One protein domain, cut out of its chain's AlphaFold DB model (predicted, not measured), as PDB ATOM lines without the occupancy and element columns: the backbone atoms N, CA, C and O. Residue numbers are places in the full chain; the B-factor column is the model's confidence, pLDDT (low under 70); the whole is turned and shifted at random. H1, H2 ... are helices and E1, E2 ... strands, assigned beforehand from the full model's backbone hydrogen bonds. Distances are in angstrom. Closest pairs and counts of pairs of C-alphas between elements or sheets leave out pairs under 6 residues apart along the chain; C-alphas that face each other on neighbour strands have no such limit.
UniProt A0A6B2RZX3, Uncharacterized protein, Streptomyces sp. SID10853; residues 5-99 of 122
ATOM      1  N   GLU A   5     -54.168   4.387  11.265       93.19
ATOM      2  CA  GLU A   5     -53.260   3.242  11.215       93.19
ATOM      3  C   GLU A   5     -52.082   3.352  12.195       93.19
ATOM      4  O   GLU A   5     -51.424   2.356  12.485       93.19
ATOM      5  N   TRP A   6     -51.806   4.554  12.706       92.69
ATOM      6  CA  TRP A   6     -50.749   4.815  13.682       92.69
ATOM      7  C   TRP A   6     -51.297   5.041  15.091       92.69
ATOM      8  O   TRP A   6     -50.513   5.307  16.003       92.69
ATOM      9  N   LEU A   7     -52.613   4.951  15.304       91.81
ATOM     10  CA  LEU A   7     -53.189   5.065  16.640       91.81
ATOM     11  C   LEU A   7     -52.761   3.870  17.492       91.81
ATOM     12  O   LEU A   7     -53.081   2.719  17.207       91.81
ATOM     13  N   HIS A   8     -52.049   4.167  18.572       93.44
ATOM     14  CA  HIS A   8     -51.595   3.185  19.543       93.44
ATOM     15  C   HIS A   8     -51.621   3.786  20.947       93.44
ATOM     16  O   HIS A   8     -51.549   5.005  21.125       93.44
ATOM     17  N   SER A   9     -51.692   2.915  21.954       92.44
ATOM     18  CA  SER A   9     -51.370   3.270  23.333       92.44
ATOM     19  C   SER A   9     -49.950   2.825  23.636       92.44
ATOM     20  O   SER A   9     -49.633   1.639  23.544       92.44
ATOM     21  N   THR A  10     -49.107   3.754  24.068       90.62
ATOM     22  CA  THR A  10     -47.744   3.423  24.478       90.62
ATOM     23  C   THR A  10     -47.765   2.629  25.779       90.62
ATOM     24  O   THR A  10     -48.238   3.113  26.806       90.62
ATOM     25  N   VAL A  11     -47.223   1.412  25.739       90.06
ATOM     26  CA  VAL A  11     -47.055   0.561  26.925       90.06
ATOM     27  C   VAL A  11     -45.746   0.883  27.636       90.06
ATOM     28  O   VAL A  11     -45.746   1.075  28.844       90.06
ATOM     29  N   GLN A  12     -44.633   0.995  26.911       90.00
ATOM     30  CA  GLN A  12     -43.323   1.310  27.480       90.00
ATOM     31  C   GLN A  12     -42.480   2.061  26.446       90.00
ATOM     32  O   GLN A  12     -42.391   1.654  25.292       90.00
ATOM     33  N   GLY A  13     -41.885   3.179  26.861       89.31
ATOM     34  CA  GLY A  13     -40.980   3.962  26.024       89.31
ATOM     35  C   GLY A  13     -39.522   3.546  26.211       89.31
ATOM     36  O   GLY A  13     -39.104   3.206  27.321       89.31
ATOM     37  N   VAL A  14     -38.741   3.643  25.137       90.44
ATOM     38  CA  VAL A  14     -37.275   3.598  25.176       90.44
ATOM     39  C   VAL A  14     -36.767   5.009  24.897       90.44
ATOM     40  O   VAL A  14     -37.185   5.644  23.934       90.44
ATOM     41  N   HIS A  15     -35.933   5.546  25.790       89.19
ATOM     42  CA  HIS A  15     -35.547   6.968  25.786       89.19
ATOM     43  C   HIS A  15     -34.080   7.213  25.409       89.19
ATOM     44  O   HIS A  15     -33.546   8.286  25.671       89.19
ATOM     45  N   HIS A  16     -33.433   6.210  24.827       91.44
ATOM     46  CA  HIS A  16     -32.076   6.262  24.295       91.44
ATOM     47  C   HIS A  16     -32.039   5.480  22.978       91.44
ATOM     48  O   HIS A  16     -32.983   4.753  22.664       91.44
ATOM     49  N   ALA A  17     -30.977   5.669  22.197       93.81
ATOM     50  CA  ALA A  17     -30.759   4.878  20.995       93.81
ATOM     51  C   ALA A  17     -30.519   3.413  21.374       93.81
ATOM     52  O   ALA A  17     -29.814   3.148  22.346       93.81
ATOM     53  N   ILE A  18     -31.099   2.501  20.601       94.50
ATOM     54  CA  ILE A  18     -30.861   1.061  20.712       94.50
ATOM     55  C   ILE A  18     -30.061   0.595  19.501       94.50
ATOM     56  O   ILE A  18     -30.256   1.125  18.404       94.50
ATOM     57  N   ASP A  19     -29.161  -0.360  19.708       95.88
ATOM     58  CA  ASP A  19     -28.461  -1.043  18.617       95.88
ATOM     59  C   ASP A  19     -29.231  -2.285  18.127       95.88
ATOM     60  O   ASP A  19     -30.233  -2.699  18.720       95.88
ATOM     61  N   ASP A  20     -28.770  -2.873  17.022       96.12
ATOM     62  CA  ASP A  20     -29.416  -4.034  16.402       96.12
ATOM     63  C   ASP A  20     -29.429  -5.259  17.334       96.12
ATOM     64  O   ASP A  20     -30.423  -5.980  17.398       96.12
ATOM     65  N   GLY A  21     -28.370  -5.464  18.126       95.75
ATOM     66  CA  GLY A  21     -28.296  -6.575  19.077       95.75
ATOM     67  C   GLY A  21     -29.291  -6.421  20.230       95.75
ATOM     68  O   GLY A  21     -29.902  -7.397  20.673       95.75
ATOM     69  N   GLN A  22     -29.507  -5.192  20.692       95.38
ATOM     70  CA  GLN A  22     -30.537  -4.864  21.673       95.38
ATOM     71  C   GLN A  22     -31.943  -5.037  21.095       95.38
ATOM     72  O   GLN A  22     -32.820  -5.565  21.783       95.38
ATOM     73  N   LEU A  23     -32.164  -4.626  19.844       94.06
ATOM     74  CA  LEU A  23     -33.438  -4.816  19.153       94.06
ATOM     75  C   LEU A  23     -33.782  -6.306  19.007       94.06
ATOM     76  O   LEU A  23     -34.899  -6.709  19.344       94.06
ATOM     77  N   ASP A  24     -32.819  -7.121  18.582       93.81
ATOM     78  CA  ASP A  24     -32.975  -8.574  18.468       93.81
ATOM     79  C   ASP A  24     -33.226  -9.220  19.836       93.81
ATOM     80  O   ASP A  24     -34.119 -10.061  19.982       93.81
ATOM     81  N   GLY A  25     -32.497  -8.776  20.866       93.38
ATOM     82  CA  GLY A  25     -32.706  -9.207  22.247       93.38
ATOM     83  C   GLY A  25     -34.131  -8.932  22.733       93.38
ATOM     84  O   GLY A  25     -34.787  -9.831  23.257       93.38
ATOM     85  N   LEU A  26     -34.645  -7.719  22.499       92.00
ATOM     86  CA  LEU A  26     -36.030  -7.359  22.823       92.00
ATOM     87  C   LEU A  26     -37.037  -8.214  22.055       92.00
ATOM     88  O   LEU A  26     -38.061  -8.622  22.607       92.00
ATOM     89  N   TRP A  27     -36.768  -8.483  20.777       90.31
ATOM     90  CA  TRP A  27     -37.644  -9.314  19.962       90.31
ATOM     91  C   TRP A  27     -37.708 -10.756  20.467       90.31
ATOM     92  O   TRP A  27     -38.787 -11.354  20.464       90.31
ATOM     93  N   GLY A  28     -36.582 -11.296  20.936       90.00
ATOM     94  CA  GLY A  28     -36.508 -12.623  21.544       90.00
ATOM     95  C   GLY A  28     -37.256 -12.703  22.876       90.00
ATOM     96  O   GLY A  28     -38.065 -13.610  23.077       90.00
ATOM     97  N   THR A  29     -37.054 -11.729  23.768       89.88
ATOM     98  CA  THR A  29     -37.633 -11.767  25.124       89.88
ATOM     99  C   THR A  29     -39.121 -11.429  25.158       89.88
ATOM    100  O   THR A  29     -39.828 -11.889  26.060       89.88
ATOM    101  N   ARG A  30     -39.642 -10.674  24.175       82.94
ATOM    102  CA  ARG A  30     -41.061 -10.270  24.162       82.94
ATOM    103  C   ARG A  30     -42.008 -11.468  24.157       82.94
ATOM    104  O   ARG A  30     -43.050 -11.409  24.798       82.94
ATOM    105  N   CYS A  31     -41.672 -12.523  23.408       80.38
ATOM    106  CA  CYS A  31     -42.565 -13.661  23.224       80.38
ATOM    107  C   CYS A  31     -42.740 -14.389  24.553       80.38
ATOM    108  O   CYS A  31     -43.866 -14.670  24.934       80.38
ATOM    109  N   GLU A  32     -41.655 -14.609  25.291       86.62
ATOM    110  CA  GLU A  32     -41.693 -15.269  26.599       86.62
ATOM    111  C   GLU A  32     -42.549 -14.507  27.616       86.62
ATOM    112  O   GLU A  32     -43.377 -15.103  28.300       86.62
ATOM    113  N   GLU A  33     -42.379 -13.186  27.702       88.81
ATOM    114  CA  GLU A  33     -43.054 -12.382  28.728       88.81
ATOM    115  C   GLU A  33     -44.520 -12.085  28.392       88.81
ATOM    116  O   GLU A  33     -45.354 -11.944  29.294       88.81
ATOM    117  N   LEU A  34     -44.854 -12.008  27.099       86.19
ATOM    118  CA  LEU A  34     -46.195 -11.648  26.638       86.19
ATOM    119  C   LEU A  34     -47.070 -12.845  26.255       86.19
ATOM    120  O   LEU A  34     -48.280 -12.656  26.174       86.19
ATOM    121  N   VAL A  35     -46.526 -14.060  26.078       88.06
ATOM    122  CA  VAL A  35     -47.305 -15.244  25.641       88.06
ATOM    123  C   VAL A  35     -48.502 -15.553  26.542       88.06
ATOM    124  O   VAL A  35     -49.505 -16.071  26.070       88.06
ATOM    125  N   SER A  36     -48.403 -15.229  27.832       84.69
ATOM    126  CA  SER A  36     -49.459 -15.461  28.828       84.69
ATOM    127  C   SER A  36     -50.348 -14.240  29.075       84.69
ATOM    128  O   SER A  36     -51.109 -14.224  30.039       84.69
ATOM    129  N   THR A  37     -50.235 -13.200  28.245       87.06
ATOM    130  CA  THR A  37     -51.117 -12.031  28.330       87.06
ATOM    131  C   THR A  37     -52.403 -12.336  27.579       87.06
ATOM    132  O   THR A  37     -52.401 -12.454  26.354       87.06
ATOM    133  N   GLU A  38     -53.505 -12.440  28.311       89.00
ATOM    134  CA  GLU A  38     -54.816 -12.642  27.705       89.00
ATOM    135  C   GLU A  38     -55.329 -11.348  27.055       89.00
ATOM    136  O   GLU A  38     -55.154 -10.257  27.615       89.00
ATOM    137  N   PRO A  39     -55.993 -11.426  25.889       90.44
ATOM    138  CA  PRO A  39     -56.696 -10.285  25.325       90.44
ATOM    139  C   PRO A  39     -57.763  -9.759  26.289       90.44
ATOM    140  O   PRO A  39     -58.529 -10.521  26.878       90.44
ATOM    141  N   PHE A  40     -57.869  -8.437  26.397       91.44
ATOM    142  CA  PHE A  40     -58.879  -7.783  27.223       91.44
ATOM    143  C   PHE A  40     -59.513  -6.608  26.487       91.44
ATOM    144  O   PHE A  40     -58.958  -6.053  25.537       91.44
ATOM    145  N   GLN A  41     -60.712  -6.235  26.928       93.88
ATOM    146  CA  GLN A  41     -61.410  -5.075  26.395       93.88
ATOM    147  C   GLN A  41     -60.906  -3.800  27.057       93.88
ATOM    148  O   GLN A  41     -60.710  -3.748  28.272       93.88
ATOM    149  N   VAL A  42     -60.757  -2.758  26.243       93.56
ATOM    150  CA  VAL A  42     -60.443  -1.416  26.720       93.56
ATOM    151  C   VAL A  42     -61.586  -0.460  26.432       93.56
ATOM    152  O   VAL A  42     -62.254  -0.553  25.402       93.56
ATOM    153  N   GLN A  43     -61.775   0.495  27.332       94.81
ATOM    154  CA  GLN A  43     -62.615   1.659  27.101       94.81
ATOM    155  C   GLN A  43     -61.728   2.863  26.799       94.81
ATOM    156  O   GLN A  43     -60.768   3.136  27.521       94.81
ATOM    157  N   LEU A  44     -62.079   3.593  25.742       94.56
ATOM    158  CA  LEU A  44     -61.412   4.832  25.369       94.56
ATOM    159  C   LEU A  44     -62.228   6.039  25.835       94.56
ATOM    160  O   LEU A  44     -63.445   6.082  25.659       94.56
ATOM    161  N   GLY A  45     -61.546   7.039  26.380       92.81
ATOM    162  CA  GLY A  45     -62.153   8.294  26.818       92.81
ATOM    163  C   GLY A  45     -62.118   8.481  28.335       92.81
ATOM    164  O   GLY A  45     -62.049   7.493  29.057       92.81
ATOM    165  N   PRO A  46     -62.182   9.727  28.834       94.44
ATOM    166  CA  PRO A  46     -62.398  10.962  28.077       94.44
ATOM    167  C   PRO A  46     -61.175  11.404  27.257       94.44
ATOM    168  O   PRO A  46     -60.063  10.911  27.437       94.44
ATOM    169  N   VAL A  47     -61.398  12.329  26.322       95.00
ATOM    170  CA  VAL A  47     -60.326  13.042  25.616       95.00
ATOM    171  C   VAL A  47     -59.921  14.248  26.456       95.00
ATOM    172  O   VAL A  47     -60.790  14.972  26.945       95.00
ATOM    173  N   TRP A  48     -58.623  14.500  26.596       91.25
ATOM    174  CA  TRP A  48     -58.116  15.688  27.276       91.25
ATOM    175  C   TRP A  48     -56.894  16.286  26.565       91.25
ATOM    176  O   TRP A  48     -56.085  15.559  25.977       91.25
ATOM    177  N   PRO A  49     -56.734  17.619  26.612       91.69
ATOM    178  CA  PRO A  49     -55.511  18.274  26.179       91.69
ATOM    179  C   PRO A  49     -54.411  18.149  27.245       91.69
ATOM    180  O   PRO A  49     -54.636  18.351  28.436       91.69
ATOM    181  N   CYS A  50     -53.201  17.867  26.788       86.81
ATOM    182  CA  CYS A  50     -51.931  17.983  27.495       86.81
ATOM    183  C   CYS A  50     -51.147  19.189  26.942       86.81
ATOM    184  O   CYS A  50     -51.556  19.820  25.969       86.81
ATOM    185  N   VAL A  51     -49.985  19.493  27.533       86.88
ATOM    186  CA  VAL A  51     -49.151  20.655  27.150       86.88
ATOM    187  C   VAL A  51     -48.826  20.682  25.649       86.88
ATOM    188  O   VAL A  51     -48.836  21.747  25.039       86.88
ATOM    189  N   THR A  52     -48.558  19.521  25.045       89.31
ATOM    190  CA  THR A  52     -48.148  19.403  23.633       89.31
ATOM    191  C   THR A  52     -48.971  18.396  22.831       89.31
ATOM    192  O   THR A  52     -48.679  18.159  21.660       89.31
ATOM    193  N   THR A  53     -49.996  17.784  23.419       90.69
ATOM    194  CA  THR A  53     -50.773  16.704  22.794       90.69
ATOM    195  C   THR A  53     -52.245  16.800  23.151       90.69
ATOM    196  O   THR A  53     -52.604  17.331  24.191       90.69
ATOM    197  N   VAL A  54     -53.112  16.264  22.301       92.94
ATOM    198  CA  VAL A  54     -54.474  15.884  22.687       92.94
ATOM    199  C   VAL A  54     -54.494  14.370  22.762       92.94
ATOM    200  O   VAL A  54     -54.117  13.700  21.796       92.94
ATOM    201  N   THR A  55     -54.905  13.837  23.904       94.44
ATOM    202  CA  THR A  55     -54.842  12.407  24.201       94.44
ATOM    203  C   THR A  55     -56.204  11.875  24.616       94.44
ATOM    204  O   THR A  55     -57.048  12.625  25.101       94.44
ATOM    205  N   ILE A  56     -56.409  10.575  24.448       94.94
ATOM    206  CA  ILE A  56     -57.579   9.847  24.931       94.94
ATOM    207  C   ILE A  56     -57.159   8.864  26.025       94.94
ATOM    208  O   ILE A  56     -56.152   8.165  25.870       94.94
ATOM    209  N   ALA A  57     -57.914   8.827  27.125       93.19
ATOM    210  CA  ALA A  57     -57.742   7.822  28.174       93.19
ATOM    211  C   ALA A  57     -57.893   6.410  27.628       93.19
ATOM    212  O   ALA A  57     -58.704   6.187  26.728       93.19
ATOM    213  N   VAL A  58     -57.211   5.465  28.265       93.62
ATOM    214  CA  VAL A  58     -57.444   4.035  28.070       93.62
ATOM    215  C   VAL A  58     -57.697   3.399  29.436       93.62
ATOM    216  O   VAL A  58     -56.899   3.545  30.357       93.62
ATOM    217  N   TYR A  59     -58.815   2.694  29.569       91.44
ATOM    218  CA  TYR A  59     -59.219   1.984  30.783       91.44
ATOM    219  C   TYR A  59     -59.437   0.493  30.493       91.44
ATOM    220  O   TYR A  59     -59.782   0.160  29.361       91.44
ATOM    221  N   PRO A  60     -59.311  -0.400  31.494       90.00
ATOM    222  CA  PRO A  60     -58.915  -0.113  32.874       90.00
ATOM    223  C   PRO A  60     -57.403   0.128  33.004       90.00
ATOM    224  O   PRO A  60     -56.600  -0.568  32.387       90.00
ATOM    225  N   GLU A  61     -56.999   1.066  33.868       83.12
ATOM    226  CA  GLU A  61     -55.574   1.363  34.109       83.12
ATOM    227  C   GLU A  61     -54.809   0.119  34.589       83.12
ATOM    228  O   GLU A  61     -53.702  -0.144  34.126       83.12
ATOM    229  N   GLY A  62     -55.429  -0.689  35.457       79.62
ATOM    230  CA  GLY A  62     -54.850  -1.942  35.950       79.62
ATOM    231  C   GLY A  62     -54.589  -2.969  34.845       79.62
ATOM    232  O   GLY A  62     -53.517  -3.563  34.820       79.62
ATOM    233  N   GLY A  63     -55.520  -3.118  33.893       83.62
ATOM    234  CA  GLY A  63     -55.347  -4.028  32.752       83.62
ATOM    235  C   GLY A  63     -54.207  -3.599  31.830       83.62
ATOM    236  O   GLY A  63     -53.504  -4.435  31.286       83.62
ATOM    237  N   MET A  64     -53.954  -2.294  31.716       88.38
ATOM    238  CA  MET A  64     -52.841  -1.759  30.925       88.38
ATOM    239  C   MET A  64     -51.505  -1.733  31.693       88.38
ATOM    240  O   MET A  64     -50.438  -1.735  31.075       88.38
ATOM    241  N   ALA A  65     -51.539  -1.752  33.028       89.06
ATOM    242  CA  ALA A  65     -50.346  -1.835  33.868       89.06
ATOM    243  C   ALA A  65     -49.670  -3.216  33.811       89.06
ATOM    244  O   ALA A  65     -48.445  -3.287  33.925       89.06
ATOM    245  N   GLU A  66     -50.428  -4.299  33.605       89.81
ATOM    246  CA  GLU A  66     -49.861  -5.645  33.450       89.81
ATOM    247  C   GLU A  66     -48.939  -5.752  32.215       89.81
ATOM    248  O   GLU A  66     -47.765  -6.094  32.396       89.81
ATOM    249  N   PRO A  67     -49.376  -5.396  30.986       89.88
ATOM    250  CA  PRO A  67     -48.497  -5.348  29.821       89.88
ATOM    251  C   PRO A  67     -47.274  -4.455  30.033       89.88
ATOM    252  O   PRO A  67     -46.180  -4.817  29.608       89.88
ATOM    253  N   ASN A  68     -47.415  -3.310  30.721       91.88
ATOM    254  CA  ASN A  68     -46.262  -2.469  31.060       91.88
ATOM    255  C   ASN A  68     -45.249  -3.232  31.923       91.88
ATOM    256  O   ASN A  68     -44.064  -3.232  31.598       91.88
ATOM    257  N   GLY A  69     -45.704  -3.912  32.978       91.06
ATOM    258  CA  GLY A  69     -44.842  -4.720  33.842       91.06
ATOM    259  C   GLY A  69     -44.099  -5.816  33.075       91.06
ATOM    260  O   GLY A  69     -42.880  -5.917  33.188       91.06
ATOM    261  N   ARG A  70     -44.812  -6.571  32.233       91.81
ATOM    262  CA  ARG A  70     -44.236  -7.651  31.413       91.81
ATOM    263  C   ARG A  70     -43.216  -7.139  30.399       91.81
ATOM    264  O   ARG A  70     -42.124  -7.686  30.289       91.81
ATOM    265  N   VAL A  71     -43.523  -6.044  29.697       92.12
ATOM    266  CA  VAL A  71     -42.569  -5.427  28.758       92.12
ATOM    267  C   VAL A  71     -41.330  -4.914  29.492       92.12
ATOM    268  O   VAL A  71     -40.219  -5.074  28.995       92.12
ATOM    269  N   ARG A  72     -41.483  -4.347  30.693       92.75
ATOM    270  CA  ARG A  72     -40.334  -3.933  31.508       92.75
ATOM    271  C   ARG A  72     -39.460  -5.116  31.915       92.75
ATOM    272  O   ARG A  72     -38.250  -5.017  31.756       92.75
ATOM    273  N   MET A  73     -40.048  -6.233  32.346       92.25
ATOM    274  CA  MET A  73     -39.301  -7.468  32.631       92.25
ATOM    275  C   MET A  73     -38.555  -7.979  31.391       92.25
ATOM    276  O   MET A  73     -37.379  -8.328  31.481       92.25
ATOM    277  N   ALA A  74     -39.187  -7.942  30.214       92.38
ATOM    278  CA  ALA A  74     -38.535  -8.299  28.952       92.38
ATOM    279  C   ALA A  74     -37.326  -7.397  28.649       92.38
ATOM    280  O   ALA A  74     -36.289  -7.886  28.204       92.38
ATOM    281  N   MET A  75     -37.446  -6.092  28.922       93.38
ATOM    282  CA  MET A  75     -36.360  -5.121  28.763       93.38
ATOM    283  C   MET A  75     -35.235  -5.307  29.793       93.38
ATOM    284  O   MET A  75     -34.082  -5.071  29.453       93.38
ATOM    285  N   GLU A  76     -35.530  -5.734  31.029       93.25
ATOM    286  CA  GLU A  76     -34.510  -5.993  32.068       93.25
ATOM    287  C   GLU A  76     -33.567  -7.140  31.684       93.25
ATOM    288  O   GLU A  76     -32.400  -7.138  32.070       93.25
ATOM    289  N   LYS A  77     -34.053  -8.098  30.888       93.81
ATOM    290  CA  LYS A  77     -33.250  -9.221  30.386       93.81
ATOM    291  C   LYS A  77     -32.237  -8.820  29.308       93.81
ATOM    292  O   LYS A  77     -31.345  -9.611  29.012       93.81
ATOM    293  N   VAL A  78     -32.368  -7.637  28.700       94.50
ATOM    294  CA  VAL A  78     -31.517  -7.194  27.586       94.50
ATOM    295  C   VAL A  78     -30.463  -6.200  28.094       94.50
ATOM    296  O   VAL A  78     -30.811  -5.096  28.524       94.50
ATOM    297  N   PRO A  79     -29.162  -6.543  28.045       94.00
ATOM    298  CA  PRO A  79     -28.102  -5.670  28.541       94.00
ATOM    299  C   PRO A  79     -28.061  -4.298  27.854       94.00
ATOM    300  O   PRO A  79     -28.228  -4.163  26.643       94.00
ATOM    301  N   GLY A  80     -27.788  -3.260  28.645       92.50
ATOM    302  CA  GLY A  80     -27.609  -1.894  28.146       92.50
ATOM    303  C   GLY A  80     -28.905  -1.123  27.874       92.50
ATOM    304  O   GLY A  80     -28.826   0.064  27.570       92.50
ATOM    305  N   ILE A  81     -30.083  -1.738  28.037       93.00
ATOM    306  CA  ILE A  81     -31.359  -1.027  27.914       93.00
ATOM    307  C   ILE A  81     -31.697  -0.328  29.232       93.00
ATOM    308  O   ILE A  81     -32.222  -0.914  30.179       93.00
ATOM    309  N   ALA A  82     -31.422   0.974  29.283       89.94
ATOM    310  CA  ALA A  82     -31.781   1.809  30.421       89.94
ATOM    311  C   ALA A  82     -33.304   2.020  30.514       89.94
ATOM    312  O   ALA A  82     -33.950   2.504  29.578       89.94
ATOM    313  N   GLN A  83     -33.870   1.729  31.684       88.31
ATOM    314  CA  GLN A  83     -35.271   1.999  31.993       88.31
ATOM    315  C   GLN A  83     -35.400   3.204  32.915       88.31
ATOM    316  O   GLN A  83     -34.599   3.405  33.824       88.31
ATOM    317  N   ARG A  84     -36.460   3.994  32.718       85.81
ATOM    318  CA  ARG A  84     -36.859   4.982  33.725       85.81
ATOM    319  C   ARG A  84     -37.327   4.269  34.988       85.81
ATOM    320  O   ARG A  84     -37.925   3.187  34.909       85.81
ATOM    321  N   GLU A  85     -37.098   4.920  36.123       83.44
ATOM    322  CA  GLU A  85     -37.663   4.512  37.405       83.44
ATOM    323  C   GLU A  85     -39.182   4.357  37.299       83.44
ATOM    324  O   GLU A  85     -39.861   5.051  36.533       83.44
ATOM    325  N   LYS A  86     -39.722   3.416  38.071       78.56
ATOM    326  CA  LYS A  86     -41.161   3.187  38.129       78.56
ATOM    327  C   LYS A  86     -41.812   4.372  38.851       78.56
ATOM    328  O   LYS A  86     -41.754   4.466  40.070       78.56
ATOM    329  N   GLY A  87     -42.407   5.285  38.086       68.19
ATOM    330  CA  GLY A  87     -43.151   6.419  38.633       68.19
ATOM    331  C   GLY A  87     -44.427   5.995  39.371       68.19
ATOM    332  O   GLY A  87     -44.910   4.868  39.225       68.19
ATOM    333  N   ALA A  88     -45.001   6.919  40.147       66.69
ATOM    334  CA  ALA A  88     -46.275   6.708  40.827       66.69
ATOM    335  C   ALA A  88     -47.428   6.615  39.807       66.69
ATOM    336  O   ALA A  88     -47.941   7.629  39.339       66.69
ATOM    337  N   GLY A  89     -47.830   5.383  39.484       70.25
ATOM    338  CA  GLY A  89     -48.982   5.070  38.634       70.25
ATOM    339  C   GLY A  89     -48.680   5.149  37.135       70.25
ATOM    340  O   GLY A  89     -48.488   6.225  36.574       70.25
ATOM    341  N   PHE A  90     -48.687   3.998  36.463       79.69
ATOM    342  CA  PHE A  90     -48.697   3.948  35.004       79.69
ATOM    343  C   PHE A  90     -50.066   4.415  34.495       79.69
ATOM    344  O   PHE A  90     -51.083   3.808  34.817       79.69
ATOM    345  N   ARG A  91     -50.086   5.494  33.702       83.12
ATOM    346  CA  ARG A  91     -51.302   6.017  33.067       83.12
ATOM    347  C   ARG A  91     -51.196   5.902  31.557       83.12
ATOM    348  O   ARG A  91     -50.475   6.652  30.897       83.12
ATOM    349  N   THR A  92     -51.935   4.946  31.032       89.69
ATOM    350  CA  THR A  92     -52.058   4.688  29.602       89.69
ATOM    351  C   THR A  92     -52.916   5.755  28.917       89.69
ATOM    352  O   THR A  92     -53.890   6.270  29.470       89.69
ATOM    353  N   HIS A  93     -52.520   6.116  27.704       91.75
ATOM    354  CA  HIS A  93     -53.271   6.996  26.825       91.75
ATOM    355  C   HIS A  93     -52.856   6.731  25.377       91.75
ATOM    356  O   HIS A  93     -51.752   6.243  25.120       91.75
ATOM    357  N   ALA A  94     -53.712   7.111  24.432       92.94
ATOM    358  CA  ALA A  94     -53.344   7.225  23.024       92.94
ATOM    359  C   ALA A  94     -53.313   8.701  22.614       92.94
ATOM    360  O   ALA A  94     -54.150   9.499  23.046       92.94
ATOM    361  N   SER A  95     -52.339   9.085  21.795       93.50
ATOM    362  CA  SER A  95     -52.278  10.441  21.241       93.50
ATOM    363  C   SER A  95     -53.172  10.535  20.005       93.50
ATOM    364  O   SER A  95     -53.115   9.669  19.138       93.50
ATOM    365  N   LEU A  96     -53.979  11.593  19.906       93.19
ATOM    366  CA  LEU A  96     -54.847  11.871  18.750       93.19
ATOM    367  C   LEU A  96     -54.239  12.935  17.827       93.19
ATOM    368  O   LEU A  96     -54.347  12.885  16.600       93.19
ATOM    369  N   THR A  97     -53.574  13.927  18.415       93.00
ATOM    370  CA  THR A  97     -52.792  14.918  17.676       93.00
ATOM    371  C   THR A  97     -51.745  15.550  18.582       93.00
ATOM    372  O   THR A  97     -51.929  15.636  19.795       93.00
ATOM    373  N   TYR A  98     -50.670  16.045  17.982       88.62
ATOM    374  CA  TYR A  98     -49.723  16.934  18.643       88.62
ATOM    375  C   TYR A  98     -50.154  18.382  18.415       88.62
ATOM    376  O   TYR A  98     -50.622  18.736  17.327       88.62
ATOM    377  N   ALA A  99     -50.009  19.214  19.439       82.06
ATOM    378  CA  ALA A  99     -49.992  20.652  19.265       82.06
ATOM    379  C   ALA A  99     -48.626  20.999  18.666       82.06
ATOM    380  O   ALA A  99     -47.598  20.879  19.331       82.06
TER     381      ALA A  99
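What this domain is: This is residues 5 to 99 of the 122 residues of an uncharacterized protein of Streptomyces sp. SID10853 (UniProt A0A6B2RZX3). A small antiparallel sheet, ordered E1, E2, E3, stands at one end and H1 at the other, bridged by H2; unnamed residues 5 to 19 run from the sheet's end toward H1, and 77 to 92 run back. The 95 printed residues hold H1, E1, E2, H2, E3, class mixed; the whole is only just compact, close to loose, radius of gyration of the C-alphas 14.5 A, spanning 38 by 30 by 30 A.

Where its parts are: Find C-alpha 20 at (-29.416, -4.034, 16.402): H1, residues 20 to 34, runs 21.1 A. Then come E1, 43 to 49, 18.1 A; E2, 53 to 59, 18.8 A; H2, 61 to 76, 22.4 A; and E3, 93 to 98, 13.4 A, ending at C-alpha 98, (-49.723, 16.934, 18.643).

How they stand to each other: Hairpin E1 and E2 is antiparallel at 154 degrees; see N 45 and O 57, 3.0 A, within hydrogen-bond range. E2 and E3 are antiparallel at 163 degrees, with N 56 and O 94 at 2.9 A. H2 is only just not on the sheet, with 4 pairs of C-alphas within 10 A. H1 touches H2, closest C-alphas Thr 29 and Ala 74, 5.2 A, at a steep tilt of 46 degrees, opposite ways. O i to N i+4 pairs within range are 9 of 11 in H1, 11 of 12 in H2.

The domain as a whole: The printed part has no cut; its farthest C-alphas, Gly 21 and Pro 46, are 39.4 A apart. The H2 to E3 link is long, 16 residues; its residues 87 to 88 have pLDDT under 70.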